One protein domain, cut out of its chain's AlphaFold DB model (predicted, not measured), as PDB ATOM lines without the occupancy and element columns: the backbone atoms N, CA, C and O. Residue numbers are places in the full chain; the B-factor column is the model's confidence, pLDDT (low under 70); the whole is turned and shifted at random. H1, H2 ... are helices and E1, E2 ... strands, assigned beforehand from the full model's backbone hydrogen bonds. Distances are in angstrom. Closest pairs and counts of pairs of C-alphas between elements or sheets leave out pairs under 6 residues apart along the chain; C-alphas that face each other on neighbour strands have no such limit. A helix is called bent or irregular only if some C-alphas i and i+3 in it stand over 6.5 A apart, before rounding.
ATOM      1  N   GLU A  40     -33.810  17.647  16.357       56.09
ATOM      2  CA  GLU A  40     -33.029  18.813  15.972       56.09
ATOM      3  C   GLU A  40     -32.693  18.671  14.495       56.09
ATOM      4  O   GLU A  40     -32.183  17.629  14.074       56.09
ATOM      5  N   CYS A  41     -33.047  19.691  13.712       66.69
ATOM      6  CA  CYS A  41     -32.887  19.673  12.269       66.69
ATOM      7  C   CYS A  41     -31.453  19.242  11.936       66.69
ATOM      8  O   CYS A  41     -30.500  19.948  12.269       66.69
ATOM      9  N   THR A  42     -31.283  18.079  11.300       79.62
ATOM     10  CA  THR A  42     -29.960  17.528  10.958       79.62
ATOM     11  C   THR A  42     -29.126  18.548  10.181       79.62
ATOM     12  O   THR A  42     -27.920  18.653  10.387       79.62
ATOM     13  N   LEU A  43     -29.786  19.378   9.365       79.75
ATOM     14  CA  LEU A  43     -29.160  20.477   8.639       79.75
ATOM     15  C   LEU A  43     -28.571  21.548   9.568       79.75
ATOM     16  O   LEU A  43     -27.448  21.980   9.338       79.75
ATOM     17  N   LYS A  44     -29.268  21.930  10.647       84.38
ATOM     18  CA  LYS A  44     -28.734  22.862  11.655       84.38
ATOM     19  C   LYS A  44     -27.435  22.327  12.253       84.38
ATOM     20  O   LYS A  44     -26.450  23.051  12.306       84.38
ATOM     21  N   LYS A  45     -27.413  21.050  12.654       85.06
ATOM     22  CA  LYS A  45     -26.204  20.414  13.209       85.06
ATOM     23  C   LYS A  45     -25.048  20.437  12.218       85.06
ATOM     24  O   LYS A  45     -23.933  20.764  12.600       85.06
ATOM     25  N   ILE A  46     -25.316  20.118  10.954       84.50
ATOM     26  CA  ILE A  46     -24.291  20.112   9.906       84.50
ATOM     27  C   ILE A  46     -23.742  21.526   9.681       84.50
ATOM     28  O   ILE A  46     -22.535  21.719   9.727       84.50
ATOM     29  N   VAL A  47     -24.611  22.517   9.484       85.50
ATOM     30  CA  VAL A  47     -24.204  23.898   9.178       85.50
ATOM     31  C   VAL A  47     -23.469  24.539  10.361       85.50
ATOM     32  O   VAL A  47     -22.470  25.218  10.155       85.50
ATOM     33  N   CYS A  48     -23.907  24.288  11.600       81.56
ATOM     34  CA  CYS A  48     -23.239  24.823  12.788       81.56
ATOM     35  C   CYS A  48     -21.889  24.148  13.079       81.56
ATOM     36  O   CYS A  48     -20.971  24.819  13.540       81.56
ATOM     37  N   ASN A  49     -21.760  22.840  12.831       86.69
ATOM     38  CA  ASN A  49     -20.536  22.099  13.154       86.69
ATOM     39  C   ASN A  49     -19.489  22.150  12.034       86.69
ATOM     40  O   ASN A  49     -18.313  21.905  12.293       86.69
ATOM     41  N   TYR A  50     -19.897  22.460  10.800       87.75
ATOM     42  CA  TYR A  50     -19.022  22.480   9.629       87.75
ATOM     43  C   TYR A  50     -19.164  23.805   8.864       87.75
ATOM     44  O   TYR A  50     -19.902  23.872   7.874       87.75
ATOM     45  N   PRO A  51     -18.419  24.853   9.266       84.56
ATOM     46  CA  PRO A  51     -18.503  26.184   8.661       84.56
ATOM     47  C   PRO A  51     -18.300  26.170   7.144       84.56
ATOM     48  O   PRO A  51     -19.021  26.836   6.412       84.56
ATOM     49  N   THR A  52     -17.397  25.331   6.638       88.31
ATOM     50  CA  THR A  52     -17.109  25.217   5.199       88.31
ATOM     51  C   THR A  52     -18.325  24.759   4.383       88.31
ATOM     52  O   THR A  52     -18.480  25.137   3.222       88.31
ATOM     53  N   ILE A  53     -19.210  23.951   4.978       87.81
ATOM     54  CA  ILE A  53     -20.468  23.536   4.339       87.81
ATOM     55  C   ILE A  53     -21.441  24.717   4.308       87.81
ATOM     56  O   ILE A  53     -22.074  24.953   3.280       87.81
ATOM     57  N   ALA A  54     -21.526  25.475   5.405       87.19
ATOM     58  CA  ALA A  54     -22.338  26.686   5.484       87.19
ATOM     59  C   ALA A  54     -21.919  27.713   4.422       87.19
ATOM     60  O   ALA A  54     -22.766  28.230   3.698       87.19
ATOM     61  N   GLU A  55     -20.615  27.951   4.278       90.56
ATOM     62  CA  GLU A  55     -20.059  28.885   3.297       90.56
ATOM     63  C   GLU A  55     -20.425  28.487   1.868       90.56
ATOM     64  O   GLU A  55     -21.040  29.278   1.155       90.56
ATOM     65  N   ARG A  56     -20.150  27.238   1.470       91.69
ATOM     66  CA  ARG A  56     -20.494  26.746   0.124       91.69
ATOM     67  C   ARG A  56     -21.991  26.797  -0.156       91.69
ATOM     68  O   ARG A  56     -22.405  27.060  -1.284       91.69
ATOM     69  N   LEU A  57     -22.812  26.530   0.856       91.12
ATOM     70  CA  LEU A  57     -24.260  26.618   0.725       91.12
ATOM     71  C   LEU A  57     -24.696  28.070   0.513       91.12
ATOM     72  O   LEU A  57     -25.456  28.360  -0.407       91.12
ATOM     73  N   PHE A  58     -24.192  28.994   1.331       94.38
ATOM     74  CA  PHE A  58     -24.565  30.400   1.251       94.38
ATOM     75  C   PHE A  58     -24.006  31.101   0.022       94.38
ATOM     76  O   PHE A  58     -24.669  32.013  -0.464       94.38
ATOM     77  N   GLU A  59     -22.851  30.698  -0.510       93.00
ATOM     78  CA  GLU A  59     -22.237  31.259  -1.724       93.00
ATOM     79  C   GLU A  59     -23.114  31.101  -2.971       93.00
ATOM     80  O   GLU A  59     -23.162  32.008  -3.803       93.00
ATOM     81  N   ASN A  60     -23.883  30.015  -3.045       90.62
ATOM     82  CA  ASN A  60     -24.741  29.699  -4.189       90.62
ATOM     83  C   ASN A  60     -26.179  30.225  -4.056       90.62
ATOM     84  O   ASN A  60     -26.999  30.026  -4.949       90.62
ATOM     85  N   LEU A  61     -26.502  30.887  -2.944       93.19
ATOM     86  CA  LEU A  61     -27.838  31.403  -2.659       93.19
ATOM     87  C   LEU A  61     -27.872  32.932  -2.711       93.19
ATOM     88  O   LEU A  61     -26.908  33.610  -2.350       93.19
ATOM     89  N   SER A  62     -29.019  33.478  -3.113       93.62
ATOM     90  CA  SER A  62     -29.269  34.918  -3.035       93.62
ATOM     91  C   SER A  62     -29.378  35.384  -1.577       93.62
ATOM     92  O   SER A  62     -29.617  34.577  -0.675       93.62
ATOM     93  N   ALA A  63     -29.231  36.686  -1.318       94.62
ATOM     94  CA  ALA A  63     -29.281  37.208   0.050       94.62
ATOM     95  C   ALA A  63     -30.633  36.938   0.730       94.62
ATOM     96  O   ALA A  63     -30.671  36.573   1.908       94.62
ATOM     97  N   SER A  64     -31.732  37.039  -0.019       93.06
ATOM     98  CA  SER A  64     -33.072  36.696   0.466       93.06
ATOM     99  C   SER A  64     -33.183  35.226   0.890       93.06
ATOM    100  O   SER A  64     -33.691  34.936   1.976       93.06
ATOM    101  N   TYR A  65     -32.673  34.294   0.076       93.69
ATOM    102  CA  TYR A  65     -32.700  32.864   0.405       93.69
ATOM    103  C   TYR A  65     -31.756  32.505   1.549       93.69
ATOM    104  O   TYR A  65     -32.127  31.710   2.408       93.69
ATOM    105  N   VAL A  66     -30.569  33.113   1.604       95.69
ATOM    106  CA  VAL A  66     -29.643  32.937   2.728       95.69
ATOM    107  C   VAL A  66     -30.285  33.402   4.034       95.69
ATOM    108  O   VAL A  66     -30.231  32.680   5.030       95.69
ATOM    109  N   SER A  67     -30.932  34.571   4.031       95.19
ATOM    110  CA  SER A  67     -31.637  35.078   5.210       95.19
ATOM    111  C   SER A  67     -32.733  34.112   5.664       95.19
ATOM    112  O   SER A  67     -32.751  33.698   6.825       95.19
ATOM    113  N   LEU A  68     -33.590  33.664   4.740       93.69
ATOM    114  CA  LEU A  68     -34.651  32.706   5.048       93.69
ATOM    115  C   LEU A  68     -34.097  31.395   5.608       93.69
ATOM    116  O   LEU A  68     -34.527  30.957   6.674       93.69
ATOM    117  N   LEU A  69     -33.116  30.801   4.928       93.06
ATOM    118  CA  LEU A  69     -32.511  29.541   5.341       93.06
ATOM    119  C   LEU A  69     -31.872  29.660   6.724       93.06
ATOM    120  O   LEU A  69     -32.126  28.815   7.580       93.06
ATOM    121  N   SER A  70     -31.097  30.722   6.966       92.50
ATOM    122  CA  SER A  70     -30.462  30.963   8.265       92.50
ATOM    123  C   SER A  70     -31.484  31.110   9.390       92.50
ATOM    124  O   SER A  70     -31.292  30.549  10.467       92.50
ATOM    125  N   CYS A  71     -32.615  31.767   9.121       92.00
ATOM    126  CA  CYS A  71     -33.705  31.900  10.076       92.00
ATOM    127  C   CYS A  71     -34.389  30.550  10.348       92.00
ATOM    128  O   CYS A  71     -34.601  30.198  11.507       92.00
ATOM    129  N   MET A  72     -34.657  29.755   9.306       89.94
ATOM    130  CA  MET A  72     -35.288  28.433   9.427       89.94
ATOM    131  C   MET A  72     -34.443  27.437  10.224       89.94
ATOM    132  O   MET A  72     -34.981  26.671  11.020       89.94
ATOM    133  N   ILE A  73     -33.125  27.434  10.020       89.94
ATOM    134  CA  ILE A  73     -32.217  26.522  10.730       89.94
ATOM    135  C   ILE A  73     -31.710  27.111  12.056       89.94
ATOM    136  O   ILE A  73     -30.997  26.430  12.787       89.94
ATOM    137  N   GLY A  74     -32.058  28.358  12.389       88.31
ATOM    138  CA  GLY A  74     -31.557  29.048  13.578       88.31
ATOM    139  C   GLY A  74     -30.035  29.231  13.575       88.31
ATOM    140  O   GLY A  74     -29.398  29.040  14.611       88.31
ATOM    141  N   TYR A  75     -29.454  29.536  12.411       88.62
ATOM    142  CA  TYR A  75     -28.030  29.829  12.250       88.62
ATOM    143  C   TYR A  75     -27.755  31.312  12.509       88.62
ATOM    144  O   TYR A  75     -28.280  32.185  11.817       88.62
ATOM    145  N   ASN A  76     -26.897  31.593  13.487       89.00
ATOM    146  CA  ASN A  76     -26.526  32.954  13.858       89.00
ATOM    147  C   ASN A  76     -25.269  33.399  13.106       89.00
ATOM    148  O   ASN A  76     -24.155  33.050  13.482       89.00
ATOM    149  N   MET A  77     -25.457  34.219  12.073       89.62
ATOM    150  CA  MET A  77     -24.351  34.779  11.296       89.62
ATOM    151  C   MET A  77     -23.560  35.834  12.079       89.62
ATOM    152  O   MET A  77     -24.111  36.804  12.622       89.62
ATOM    153  N   SER A  78     -22.238  35.724  12.018       91.75
ATOM    154  CA  SER A  78     -21.308  36.774  12.421       91.75
ATOM    155  C   SER A  78     -21.524  38.062  11.613       91.75
ATOM    156  O   SER A  78     -22.204  38.110  10.584       91.75
ATOM    157  N   LYS A  79     -20.930  39.166  12.078       91.44
ATOM    158  CA  LYS A  79     -20.991  40.454  11.367       91.44
ATOM    159  C   LYS A  79     -20.368  40.368   9.965       91.44
ATOM    160  O   LYS A  79     -20.897  40.970   9.032       91.44
ATOM    161  N   GLY A  80     -19.271  39.620   9.823       92.44
ATOM    162  CA  GLY A  80     -18.593  39.407   8.541       92.44
ATOM    163  C   GLY A  80     -19.454  38.613   7.563       92.44
ATOM    164  O   GLY A  80     -19.660  39.048   6.431       92.44
ATOM    165  N   GLU A  81     -20.048  37.512   8.027       92.69
ATOM    166  CA  GLU A  81     -20.959  36.691   7.222       92.69
ATOM    167  C   GLU A  81     -22.195  37.469   6.781       92.69
ATOM    168  O   GLU A  81     -22.569  37.395   5.616       92.69
ATOM    169  N   ARG A  82     -22.797  38.281   7.661       92.38
ATOM    170  CA  ARG A  82     -23.931  39.133   7.275       92.38
ATOM    171  C   ARG A  82     -23.552  40.104   6.163       92.38
ATOM    172  O   ARG A  82     -24.279  40.208   5.181       92.38
ATOM    173  N   LYS A  83     -22.401  40.775   6.274       91.12
ATOM    174  CA  LYS A  83     -21.923  41.695   5.227       91.12
ATOM    175  C   LYS A  83     -21.685  40.965   3.900       91.12
ATOM    176  O   LYS A  83     -22.011  41.504   2.847       91.12
ATOM    177  N   ARG A  84     -21.129  39.753   3.954       92.00
ATOM    178  CA  ARG A  84     -20.804  38.947   2.771       92.00
ATOM    179  C   ARG A  84     -22.050  38.360   2.110       92.00
ATOM    180  O   ARG A  84     -22.214  38.479   0.900       92.00
ATOM    181  N   TYR A  85     -22.921  37.729   2.892       94.81
ATOM    182  CA  TYR A  85     -23.990  36.889   2.366       94.81
ATOM    183  C   TYR A  85     -25.356  37.562   2.298       94.81
ATOM    184  O   TYR A  85     -26.160  37.148   1.465       94.81
ATOM    185  N   LEU A  86     -25.605  38.599   3.104       94.69
ATOM    186  CA  LEU A  86     -26.864  39.355   3.102       94.69
ATOM    187  C   LEU A  86     -26.780  40.658   2.291       94.69
ATOM    188  O   LEU A  86     -27.607  41.549   2.465       94.69
ATOM    189  N   ASN A  87     -25.787  40.784   1.406       90.88
ATOM    190  CA  ASN A  87     -25.703  41.906   0.477       90.88
ATOM    191  C   ASN A  87     -26.852  41.824  -0.557       90.88
ATOM    192  O   ASN A  87     -26.882  40.857  -1.323       90.88
ATOM    193  N   PRO A  88     -27.753  42.824  -0.643       88.88
ATOM    194  CA  PRO A  88     -28.872  42.818  -1.588       88.88
ATOM    195  C   PRO A  88     -28.465  42.665  -3.062       88.88
ATOM    196  O   PRO A  88     -29.246  42.148  -3.853       88.88
ATOM    197  N   LEU A  89     -27.237  43.045  -3.439       88.56
ATOM    198  CA  LEU A  89     -26.709  42.840  -4.796       88.56
ATOM    199  C   LEU A  89     -26.669  41.362  -5.210       88.56
ATOM    200  O   LEU A  89     -26.672  41.049  -6.396       88.56
ATOM    201  N   ARG A  90     -26.667  40.433  -4.248       90.50
ATOM    202  CA  ARG A  90     -26.704  38.989  -4.525       90.50
ATOM    203  C   ARG A  90     -28.049  38.510  -5.064       90.50
ATOM    204  O   ARG A  90     -28.101  37.446  -5.668       90.50
ATOM    205  N   ASP A  91     -29.121  39.270  -4.854       88.62
ATOM    206  CA  ASP A  91     -30.417  39.041  -5.501       88.62
ATOM    207  C   ASP A  91     -30.467  39.640  -6.925       88.62
ATOM    208  O   ASP A  91     -31.485  39.529  -7.603       88.62
ATOM    209  N   LEU A  92     -29.375  40.267  -7.389       86.94
ATOM    210  CA  LEU A  92     -29.277  41.005  -8.654       86.94
ATOM    211  C   LEU A  92     -28.027  40.597  -9.453       86.94
ATOM    212  O   LEU A  92     -27.197  41.452  -9.776       86.94
ATOM    213  N   PRO A  93     -27.863  39.302  -9.779       85.06
ATOM    214  CA  PRO A  93     -26.636  38.798 -10.394       85.06
ATOM    215  C   PRO A  93     -26.315  39.489 -11.727       85.06
ATOM    216  O   PRO A  93     -25.152  39.769 -11.993       85.06
ATOM    217  N   GLU A  94     -27.342  39.841 -12.506       85.50
ATOM    218  CA  GLU A  94     -27.231  40.526 -13.804       85.50
ATOM    219  C   GLU A  94     -26.522  41.888 -13.717       85.50
ATOM    220  O   GLU A  94     -25.845  42.293 -14.656       85.50
ATOM    221  N   TYR A  95     -26.660  42.592 -12.590       83.88
ATOM    222  CA  TYR A  95     -26.111  43.941 -12.403       83.88
ATOM    223  C   TYR A  95     -24.876  43.956 -11.507       83.88
ATOM    224  O   TYR A  95     -24.220  44.989 -11.396       83.88
ATOM    225  N   LYS A  96     -24.555  42.834 -10.850       85.94
ATOM    226  CA  LYS A  96     -23.511  42.767  -9.826       85.94
ATOM    227  C   LYS A  96     -22.147  43.189 -10.371       85.94
ATOM    228  O   LYS A  96     -21.536  44.084  -9.803       85.94
ATOM    229  N   GLU A  97     -21.701  42.578 -11.467       88.06
ATOM    230  CA  GLU A  97     -20.375  42.842 -12.044       88.06
ATOM    231  C   GLU A  97     -20.234  44.301 -12.488       88.06
ATOM    232  O   GLU A  97     -19.227  44.951 -12.209       88.06
ATOM    233  N   TRP A  98     -21.275  44.848 -13.121       88.88
ATOM    234  CA  TRP A  98     -21.279  46.246 -13.532       88.88
ATOM    235  C   TRP A  98     -21.251  47.196 -12.324       88.88
ATOM    236  O   TRP A  98     -20.420  48.099 -12.291       88.88
ATOM    237  N   ILE A  99     -22.077  46.967 -11.298       87.62
ATOM    238  CA  ILE A  99     -22.088  47.792 -10.079       87.62
ATOM    239  C   ILE A  99     -20.734  47.727  -9.365       87.62
ATOM    240  O   ILE A  99     -20.209  48.760  -8.963       87.62
ATOM    241  N   GLU A 100     -20.154  46.535  -9.219       88.69
ATOM    242  CA  GLU A 100     -18.840  46.352  -8.591       88.69
ATOM    243  C   GLU A 100     -17.741  47.078  -9.372       88.69
ATOM    244  O   GLU A 100     -16.880  47.712  -8.762       88.69
ATOM    245  N   LYS A 101     -17.802  47.060 -10.708       89.31
ATOM    246  CA  LYS A 101     -16.883  47.811 -11.568       89.31
ATOM    247  C   LYS A 101     -17.025  49.322 -11.381       89.31
ATOM    248  O   LYS A 101     -16.014  49.998 -11.224       89.31
ATOM    249  N   GLU A 102     -18.245  49.854 -11.382       86.81
ATOM    250  CA  GLU A 102     -18.483  51.289 -11.177       86.81
ATOM    251  C   GLU A 102     -18.000  51.744  -9.794       86.81
ATOM    252  O   GLU A 102     -17.302  52.749  -9.679       86.81
ATOM    253  N   VAL A 103     -18.286  50.963  -8.748       86.00
ATOM    254  CA  VAL A 103     -17.798  51.240  -7.388       86.00
ATOM    255  C   VAL A 103     -16.270  51.185  -7.325       86.00
ATOM    256  O   VAL A 103     -15.655  52.045  -6.700       86.00
ATOM    257  N   ALA A 104     -15.630  50.233  -8.011       86.88
ATOM    258  CA  ALA A 104     -14.169  50.155  -8.086       86.88
ATOM    259  C   ALA A 104     -13.535  51.368  -8.795       86.88
ATOM    260  O   ALA A 104     -12.394  51.718  -8.501       86.88
ATOM    261  N   LEU A 105     -14.275  52.032  -9.688       86.88
ATOM    262  CA  LEU A 105     -13.884  53.302 -10.313       86.88
ATOM    263  C   LEU A 105     -14.144  54.522  -9.408       86.88
ATOM    264  O   LEU A 105     -13.923  55.657  -9.823       86.88
ATOM    265  N   GLY A 106     -14.604  54.300  -8.174       88.06
ATOM    266  CA  GLY A 106     -14.953  55.337  -7.207       88.06
ATOM    267  C   GLY A 106     -16.372  55.878  -7.371       88.06
ATOM    268  O   GLY A 106     -16.774  56.759  -6.610       88.06
ATOM    269  N   SER A 107     -17.154  55.380  -8.331       85.56
ATOM    270  CA  SER A 107     -18.518  55.853  -8.543       85.56
ATOM    271  C   SER A 107     -19.438  55.467  -7.382       85.56
ATOM    272  O   SER A 107     -19.377  54.367  -6.833       85.56
ATOM    273  N   ARG A 108     -20.365  56.363  -7.039       84.44
ATOM    274  CA  ARG A 108     -21.463  56.074  -6.113       84.44
ATOM    275  C   ARG A 108     -22.642  55.530  -6.901       84.44
ATOM    276  O   ARG A 108     -23.101  56.164  -7.848       84.44
ATOM    277  N   VAL A 109     -23.170  54.386  -6.476       80.50
ATOM    278  CA  VAL A 109     -24.305  53.737  -7.137       80.50
ATOM    279  C   VAL A 109     -25.543  53.805  -6.246       80.50
ATOM    280  O   VAL A 109     -25.537  53.316  -5.116       80.50
ATOM    281  N   LEU A 110     -26.622  54.399  -6.757       83.31
ATOM    282  CA  LEU A 110     -27.927  54.449  -6.104       83.31
ATOM    283  C   LEU A 110     -28.899  53.507  -6.817       83.31
ATOM    284  O   LEU A 110     -29.192  53.664  -8.001       83.31
ATOM    285  N   LEU A 111     -29.430  52.543  -6.066       81.00
ATOM    286  CA  LEU A 111     -30.424  51.588  -6.548       81.00
ATOM    287  C   LEU A 111     -31.809  52.013  -6.076       81.00
ATOM    288  O   LEU A 111     -32.081  52.033  -4.875       81.00
ATOM    289  N   ILE A 112     -32.695  52.324  -7.018       79.56
ATOM    290  CA  ILE A 112     -34.080  52.689  -6.733       79.56
ATOM    291  C   ILE A 112     -35.004  51.672  -7.385       79.56
ATOM    292  O   ILE A 112     -35.089  51.547  -8.601       79.56
ATOM    293  N   SER A 113     -35.749  50.950  -6.562       80.69
ATOM    294  CA  SER A 113     -36.795  50.036  -7.008       80.69
ATOM    295  C   SER A 113     -38.054  50.211  -6.179       80.69
ATOM    296  O   SER A 113     -37.980  50.314  -4.951       80.69
ATOM    297  N   LYS A 114     -39.219  50.119  -6.831       76.19
ATOM    298  CA  LYS A 114     -40.509  49.949  -6.147       76.19
ATOM    299  C   LYS A 114     -40.500  48.734  -5.207       76.19
ATOM    300  O   LYS A 114     -41.163  48.742  -4.177       76.19
ATOM    301  N   SER A 115     -39.709  47.715  -5.542       80.88
ATOM    302  CA  SER A 115     -39.557  46.485  -4.767       80.88
ATOM    303  C   SER A 115     -38.359  46.514  -3.808       80.88
ATOM    304  O   SER A 115     -38.171  45.536  -3.089       80.88
ATOM    305  N   SER A 116     -37.580  47.606  -3.716       81.19
ATOM    306  CA  SER A 116     -36.462  47.696  -2.746       81.19
ATOM    307  C   SER A 116     -36.929  47.489  -1.304       81.19
ATOM    308  O   SER A 116     -36.320  46.675  -0.613       81.19
ATOM    309  N   PRO A 117     -38.020  48.134  -0.831       83.56
ATOM    310  CA  PRO A 117     -38.501  47.916   0.532       83.56
ATOM    311  C   PRO A 117     -38.890  46.454   0.774       83.56
ATOM    312  O   PRO A 117     -38.577  45.893   1.821       83.56
ATOM    313  N   SER A 118     -39.509  45.809  -0.222       84.56
ATOM    314  CA  SER A 118     -39.828  44.378  -0.175       84.56
ATOM    315  C   SER A 118     -38.562  43.519  -0.084       84.56
ATOM    316  O   SER A 118     -38.532  42.590   0.717       84.56
ATOM    317  N   LEU A 119     -37.523  43.814  -0.873       86.31
ATOM    318  CA  LEU A 119     -36.253  43.081  -0.860       86.31
ATOM    319  C   LEU A 119     -35.540  43.214   0.491       86.31
ATOM    320  O   LEU A 119     -35.153  42.217   1.094       86.31
ATOM    321  N   ILE A 120     -35.443  44.435   1.018       89.06
ATOM    322  CA  ILE A 120     -34.852  44.680   2.337       89.06
ATOM    323  C   ILE A 120     -35.659  43.972   3.432       89.06
ATOM    324  O   ILE A 120     -35.073  43.345   4.312       89.06
ATOM    325  N   ALA A 121     -36.992  43.976   3.354       89.06
ATOM    326  CA  ALA A 121     -37.834  43.249   4.300       89.06
ATOM    327  C   ALA A 121     -37.640  41.721   4.228       89.06
ATOM    328  O   ALA A 121     -37.642  41.075   5.275       89.06
ATOM    329  N   ARG A 122     -37.427  41.140   3.035       89.38
ATOM    330  CA  ARG A 122     -37.082  39.709   2.874       89.38
ATOM    331  C   ARG A 122     -35.770  39.364   3.570       89.38
ATOM    332  O   ARG A 122     -35.674  38.312   4.189       89.38
ATOM    333  N   ILE A 123     -34.780  40.248   3.477       92.44
ATOM    334  CA  ILE A 123     -33.452  40.028   4.057       92.44
ATOM    335  C   ILE A 123     -33.455  40.267   5.572       92.44
ATOM    336  O   ILE A 123     -32.861  39.484   6.306       92.44
ATOM    337  N   LEU A 124     -34.114  41.316   6.068       91.75
ATOM    338  CA  LEU A 124     -34.103  41.660   7.498       91.75
ATOM    339  C   LEU A 124     -35.122  40.867   8.322       91.75
ATOM    340  O   LEU A 124     -34.875  40.555   9.486       91.75
ATOM    341  N   HIS A 125     -36.275  40.550   7.734       91.12
ATOM    342  CA  HIS A 125     -37.397  39.908   8.418       91.12
ATOM    343  C   HIS A 125     -37.981  38.756   7.584       91.12
ATOM    344  O   HIS A 125     -39.177  38.772   7.270       91.12
ATOM    345  N   PRO A 126     -37.174  37.731   7.245       90.94
ATOM    346  CA  PRO A 126     -37.549  36.691   6.286       90.94
ATOM    347  C   PRO A 126     -38.852  35.974   6.656       90.94
ATOM    348  O   PRO A 126     -39.746  35.867   5.822       90.94
ATOM    349  N   MET A 127     -39.020  35.565   7.919       89.69
ATOM    350  CA  MET A 127     -40.225  34.848   8.367       89.69
ATOM    351  C   MET A 127     -41.478  35.723   8.335       89.69
ATOM    352  O   MET A 127     -42.529  35.287   7.871       89.69
ATOM    353  N   LYS A 128     -41.382  36.981   8.787       86.81
ATOM    354  CA  LYS A 128     -42.515  37.921   8.750       86.81
ATOM    355  C   LYS A 128     -42.922  38.211   7.308       86.81
ATOM    356  O   LYS A 128     -44.110  38.245   6.996       86.81
ATOM    357  N   TYR A 129     -41.943  38.400   6.428       84.88
ATOM    358  CA  TYR A 129     -42.193  38.623   5.013       84.88
ATOM    359  C   TYR A 129     -42.885  37.412   4.373       84.88
ATOM    360  O   TYR A 129     -43.918  37.569   3.724       84.88
ATOM    361  N   TRP A 130     -42.359  36.205   4.601       81.94
ATOM    362  CA  TRP A 130     -42.886  34.979   3.997       81.94
ATOM    363  C   TRP A 130     -44.284  34.617   4.511       81.94
ATOM    364  O   TRP A 130     -45.133  34.177   3.741       81.94
ATOM    365  N   ASN A 131     -44.565  34.881   5.790       82.06
ATOM    366  CA  ASN A 131     -45.884  34.639   6.378       82.06
ATOM    367  C   ASN A 131     -46.937  35.676   5.953       82.06
ATOM    368  O   ASN A 131     -48.125  35.366   5.931       82.06
ATOM    369  N   SER A 132     -46.530  36.912   5.637       76.94
ATOM    370  CA  SER A 132     -47.458  38.012   5.316       76.94
ATOM    371  C   SER A 132     -47.844  38.103   3.840       76.94
ATOM    372  O   SER A 132     -48.872  38.698   3.516       76.94
ATOM    373  N   LYS A 133     -47.057  37.521   2.929       62.44
ATOM    374  CA  LYS A 133     -47.312  37.579   1.486       62.44
ATOM    375  C   LYS A 133     -47.418  36.173   0.896       62.44
ATOM    376  O   LYS A 133     -46.411  35.500   0.713       62.44
ATOM    377  N   ARG A 134     -48.636  35.766   0.499       53.09
ATOM    378  CA  ARG A 134     -48.836  34.667  -0.463       53.09
ATOM    379  C   ARG A 134     -48.144  35.054  -1.774       53.09
ATOM    380  O   ARG A 134     -48.631  35.906  -2.512       53.09
ATOM    381  N   THR A 135     -46.970  34.467  -1.968       51.75
ATOM    382  CA  THR A 135     -46.121  34.396  -3.164       51.75
ATOM    383  C   THR A 135     -46.824  34.789  -4.468       51.75
ATOM    384  O   THR A 135     -47.410  33.960  -5.160       51.75
ATOM    385  N   LYS A 136     -46.728  36.064  -4.841       55.25
ATOM    386  CA  LYS A 136     -46.595  36.414  -6.254       55.25
ATOM    387  C   LYS A 136     -45.122  36.694  -6.462       55.25
ATOM    388  O   LYS A 136     -44.557  37.474  -5.691       55.25
ATOM    389  N   ASP A 137     -44.523  36.036  -7.446       59.25
ATOM    390  CA  ASP A 137     -43.155  36.288  -7.886       59.25
ATOM    391  C   ASP A 137     -43.030  37.761  -8.268       59.25
ATOM    392  O   ASP A 137     -43.381  38.204  -9.362       59.25
ATOM    393  N   GLU A 138     -42.631  38.566  -7.289       66.31
ATOM    394  CA  GLU A 138     -42.502  39.999  -7.462       66.31
ATOM    395  C   GLU A 138     -41.209  40.213  -8.241       66.31
ATOM    396  O   GLU A 138     -40.117  40.170  -7.671       66.31
ATOM    397  N   LYS A 139     -41.340  40.379  -9.561       69.25
ATOM    398  CA  LYS A 139     -40.215  40.732 -10.422       69.25
ATOM    399  C   LYS A 139     -39.638  42.056  -9.928       69.25
ATOM    400  O   LYS A 139     -40.288  43.099 -10.030       69.25
ATOM    401  N   ILE A 140     -38.426  42.004  -9.385       68.69
ATOM    402  CA  ILE A 140     -37.726  43.179  -8.877       68.69
ATOM    403  C   ILE A 140     -37.298  44.011 -10.089       68.69
ATOM    404  O   ILE A 140     -36.541  43.546 -10.935       68.69
ATOM    405  N   ARG A 141     -37.822  45.235 -10.204       72.62
ATOM    406  CA  ARG A 141     -37.431  46.195 -11.250       72.62
ATOM    407  C   ARG A 141     -36.593  47.290 -10.633       72.62
ATOM    408  O   ARG A 141     -37.107  47.986  -9.761       72.62
ATOM    409  N   ILE A 142     -35.350  47.451 -11.063       74.38
ATOM    410  CA  ILE A 142     -34.413  48.396 -10.454       74.38
ATOM    411  C   ILE A 142     -34.002  49.445 -11.471       74.38
ATOM    412  O   ILE A 142     -33.659  49.121 -12.601       74.38
ATOM    413  N   LEU A 143     -34.040  50.697 -11.039       77.12
ATOM    414  CA  LEU A 143     -33.358  51.808 -11.673       77.12
ATOM    415  C   LEU A 143     -32.013  51.954 -10.988       77.12
ATOM    416  O   LEU A 143     -31.954  52.049  -9.757       77.12
ATOM    417  N   VAL A 144     -30.948  51.969 -11.778       75.25
ATOM    418  CA  VAL A 144     -29.611  52.198 -11.254       75.25
ATOM    419  C   VAL A 144     -29.120  53.558 -11.711       75.25
ATOM    420  O   VAL A 144     -29.072  53.833 -12.906       75.25
ATOM    421  N   PHE A 145     -28.753  54.395 -10.750       80.38
ATOM    422  CA  PHE A 145     -28.100  55.672 -10.991       80.38
ATOM    423  C   PHE A 145     -26.639  55.533 -10.587       80.38
ATOM    424  O   PHE A 145     -26.347  55.107  -9.471       80.38
ATOM    425  N   CYS A 146     -25.735  55.874 -11.497       80.12
ATOM    426  CA  CYS A 146     -24.304  55.899 -11.239       80.12
ATOM    427  C   CYS A 146     -23.834  57.352 -11.240       80.12
ATOM    428  O   CYS A 146     -24.180  58.111 -12.147       80.12
ATOM    429  N   PHE A 147     -23.067  57.735 -10.226       81.75
ATOM    430  CA  PHE A 147     -22.517  59.074 -10.092       81.75
ATOM    431  C   PHE A 147     -20.996  59.003  -9.951       81.75
ATOM    432  O   PHE A 147     -20.521  58.230  -9.118       81.75
ATOM    433  N   PRO A 148     -20.224  59.801 -10.705       80.44
ATOM    434  CA  PRO A 148     -18.769  59.789 -10.611       80.44
ATOM    435  C   PRO A 148     -18.305  60.227  -9.215       80.44
ATOM    436  O   PRO A 148     -18.840  61.170  -8.637       80.44
ATOM    437  N   GLY A 149     -17.298  59.543  -8.674       70.94
ATOM    438  CA  GLY A 149     -16.760  59.775  -7.328       70.94
ATOM    439  C   GLY A 149     -15.825  60.969  -7.177       70.94
ATOM    440  O   GLY A 149     -15.130  61.060  -6.166       70.94
ATOM    441  N   ASN A 150     -15.762  61.859  -8.167       58.38
ATOM    442  CA  ASN A 150     -14.747  62.905  -8.245       58.38
ATOM    443  C   ASN A 150     -15.064  64.072  -7.302       58.38
ATOM    444  O   ASN A 150     -15.436  65.137  -7.768       58.38
ATOM    445  N   GLY A 151     -14.907  63.855  -5.995       52.56
ATOM    446  CA  GLY A 151     -14.511  64.846  -4.984       52.56
ATOM    447  C   GLY A 151     -15.417  66.044  -4.676       52.56
ATOM    448  O   GLY A 151     -15.350  66.542  -3.558       52.56
ATOM    449  N   GLU A 152     -16.270  66.498  -5.584       44.78
ATOM    450  CA  GLU A 152     -16.984  67.764  -5.463       44.78
ATOM    451  C   GLU A 152     -18.460  67.548  -5.814       44.78
ATOM    452  O   GLU A 152     -18.808  67.038  -6.874       44.78
TER     453      GLU A 152
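Overview. This is residues 40 to 152 of the 320 residues of an uncharacterized protein of Exophiala oligosperma (UniProt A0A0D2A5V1). The model is an elongated body with a loose group of helices at one end and a two-stranded ribbon, E1 and E2, with H6 packed along it at the other. In the helical part H3 and H7 run side by side, H8 starts beside H3 at Pro 126 and points away from it, the short H5 lies near the middle of the whole, and H1 and H2 make a corner at the far end from the ribbon. The printed part has 113 residues with eight named helices and two named strands, in the order H1, H2, H3, H4, H5, H6, E1, H7, H8, E2; the sheet has the order E1 - E2, antiparallel, and the class is mostly helix. The whole is only just loose, close to compact, with a radius of gyration of the C-alphas of 16.1 A, and its C-alphas span 55 by 33 by 22 A.

Along the chain. H1, residues 42 to 49, begins at C-alpha 42 at (-29.960, 17.528, 10.958) and measures 10.7 A from first to last C-alpha. H2, residues 51 to 59, measures 12.1 A, and H3, residues 63 to 73, measures 15.4 A. H4 is residues 79 to 85, 10.1 A, and H5 is residues 88 to 91, 5.7 A. H6, residues 93 to 104, is the longest helix by residues at 17.0 A, and is irregular: C-alphas 94 and 97 are 7.4 A apart. E1 is residues 108 to 112, 13.1 A, beginning at C-alpha 108 at (-21.463, 56.074, -6.113). H7 is residues 116 to 124, 12.1 A, and H8 is residues 126 to 132, 10.0 A. E2, residues 143 to 147, 13.1 A, ends at C-alpha 147 at (-22.517, 59.074, -10.092).

Arrangement. H1 and H2 touch only at the corner, closest at the C-alphas of Val 47 and Ala 54, 5.0 A, with a steep tilt of 69 degrees, only just short of about perpendicular, opposite ways. H2 and H3 are close but not clearly touching, closest at the C-alphas of Phe 58 and Val 66, 5.9 A. H4 is close to H3 but not clearly touching it, with the C-alphas of Ala 63 and Tyr 85 at 5.8 A. H3 touches H5, closest at the C-alphas of Ala 63 and Arg 90, 5.5 A. H3 touches H7 at a shallow tilt of 29 degrees, the same way, closest at the C-alphas of Ser 64 and Ile 123, 4.9 A. H3 touches H8 about perpendicular, at 89 degrees, with the C-alphas of Leu 68 and Pro 126 at 5.1 A. H5 and H6 only just touch, only at the corner, with 3 pairs of C-alphas within 8 A, the closest those of Leu 89 and Lys 96, 6.0 A. The closest C-alphas of H6 and E1 are those of Val 103 and Val 109, 7.0 A. E1 and E2 are antiparallel, 161 degrees between their directions; N 110 and O 145 are within hydrogen-bond range at 2.8 A, as are N 145 and O 110 at 2.9 A. H6 and H7 are apart, as are H1 and H6. Every O i to N i+4 pair is within hydrogen-bond range in H1, H2, H3, H4, H7 and H8; in H6 it is 6 of 8, and H5 is too short for such a pair.

Size, cuts and confidence. The two C-alphas farthest apart are those of Glu 40 and Glu 152, 55.8 A. The printed part has no cut, and no link is long; the link from H8 to E2, 10 residues, is short, and the others are tight. Residues 131 to 137, of which 131 to 132 belong to H8, stand free. The mean pLDDT of the printed part is 83.8; it is under 70 at residues 40 to 41, 133 to 140 and 150 to 152.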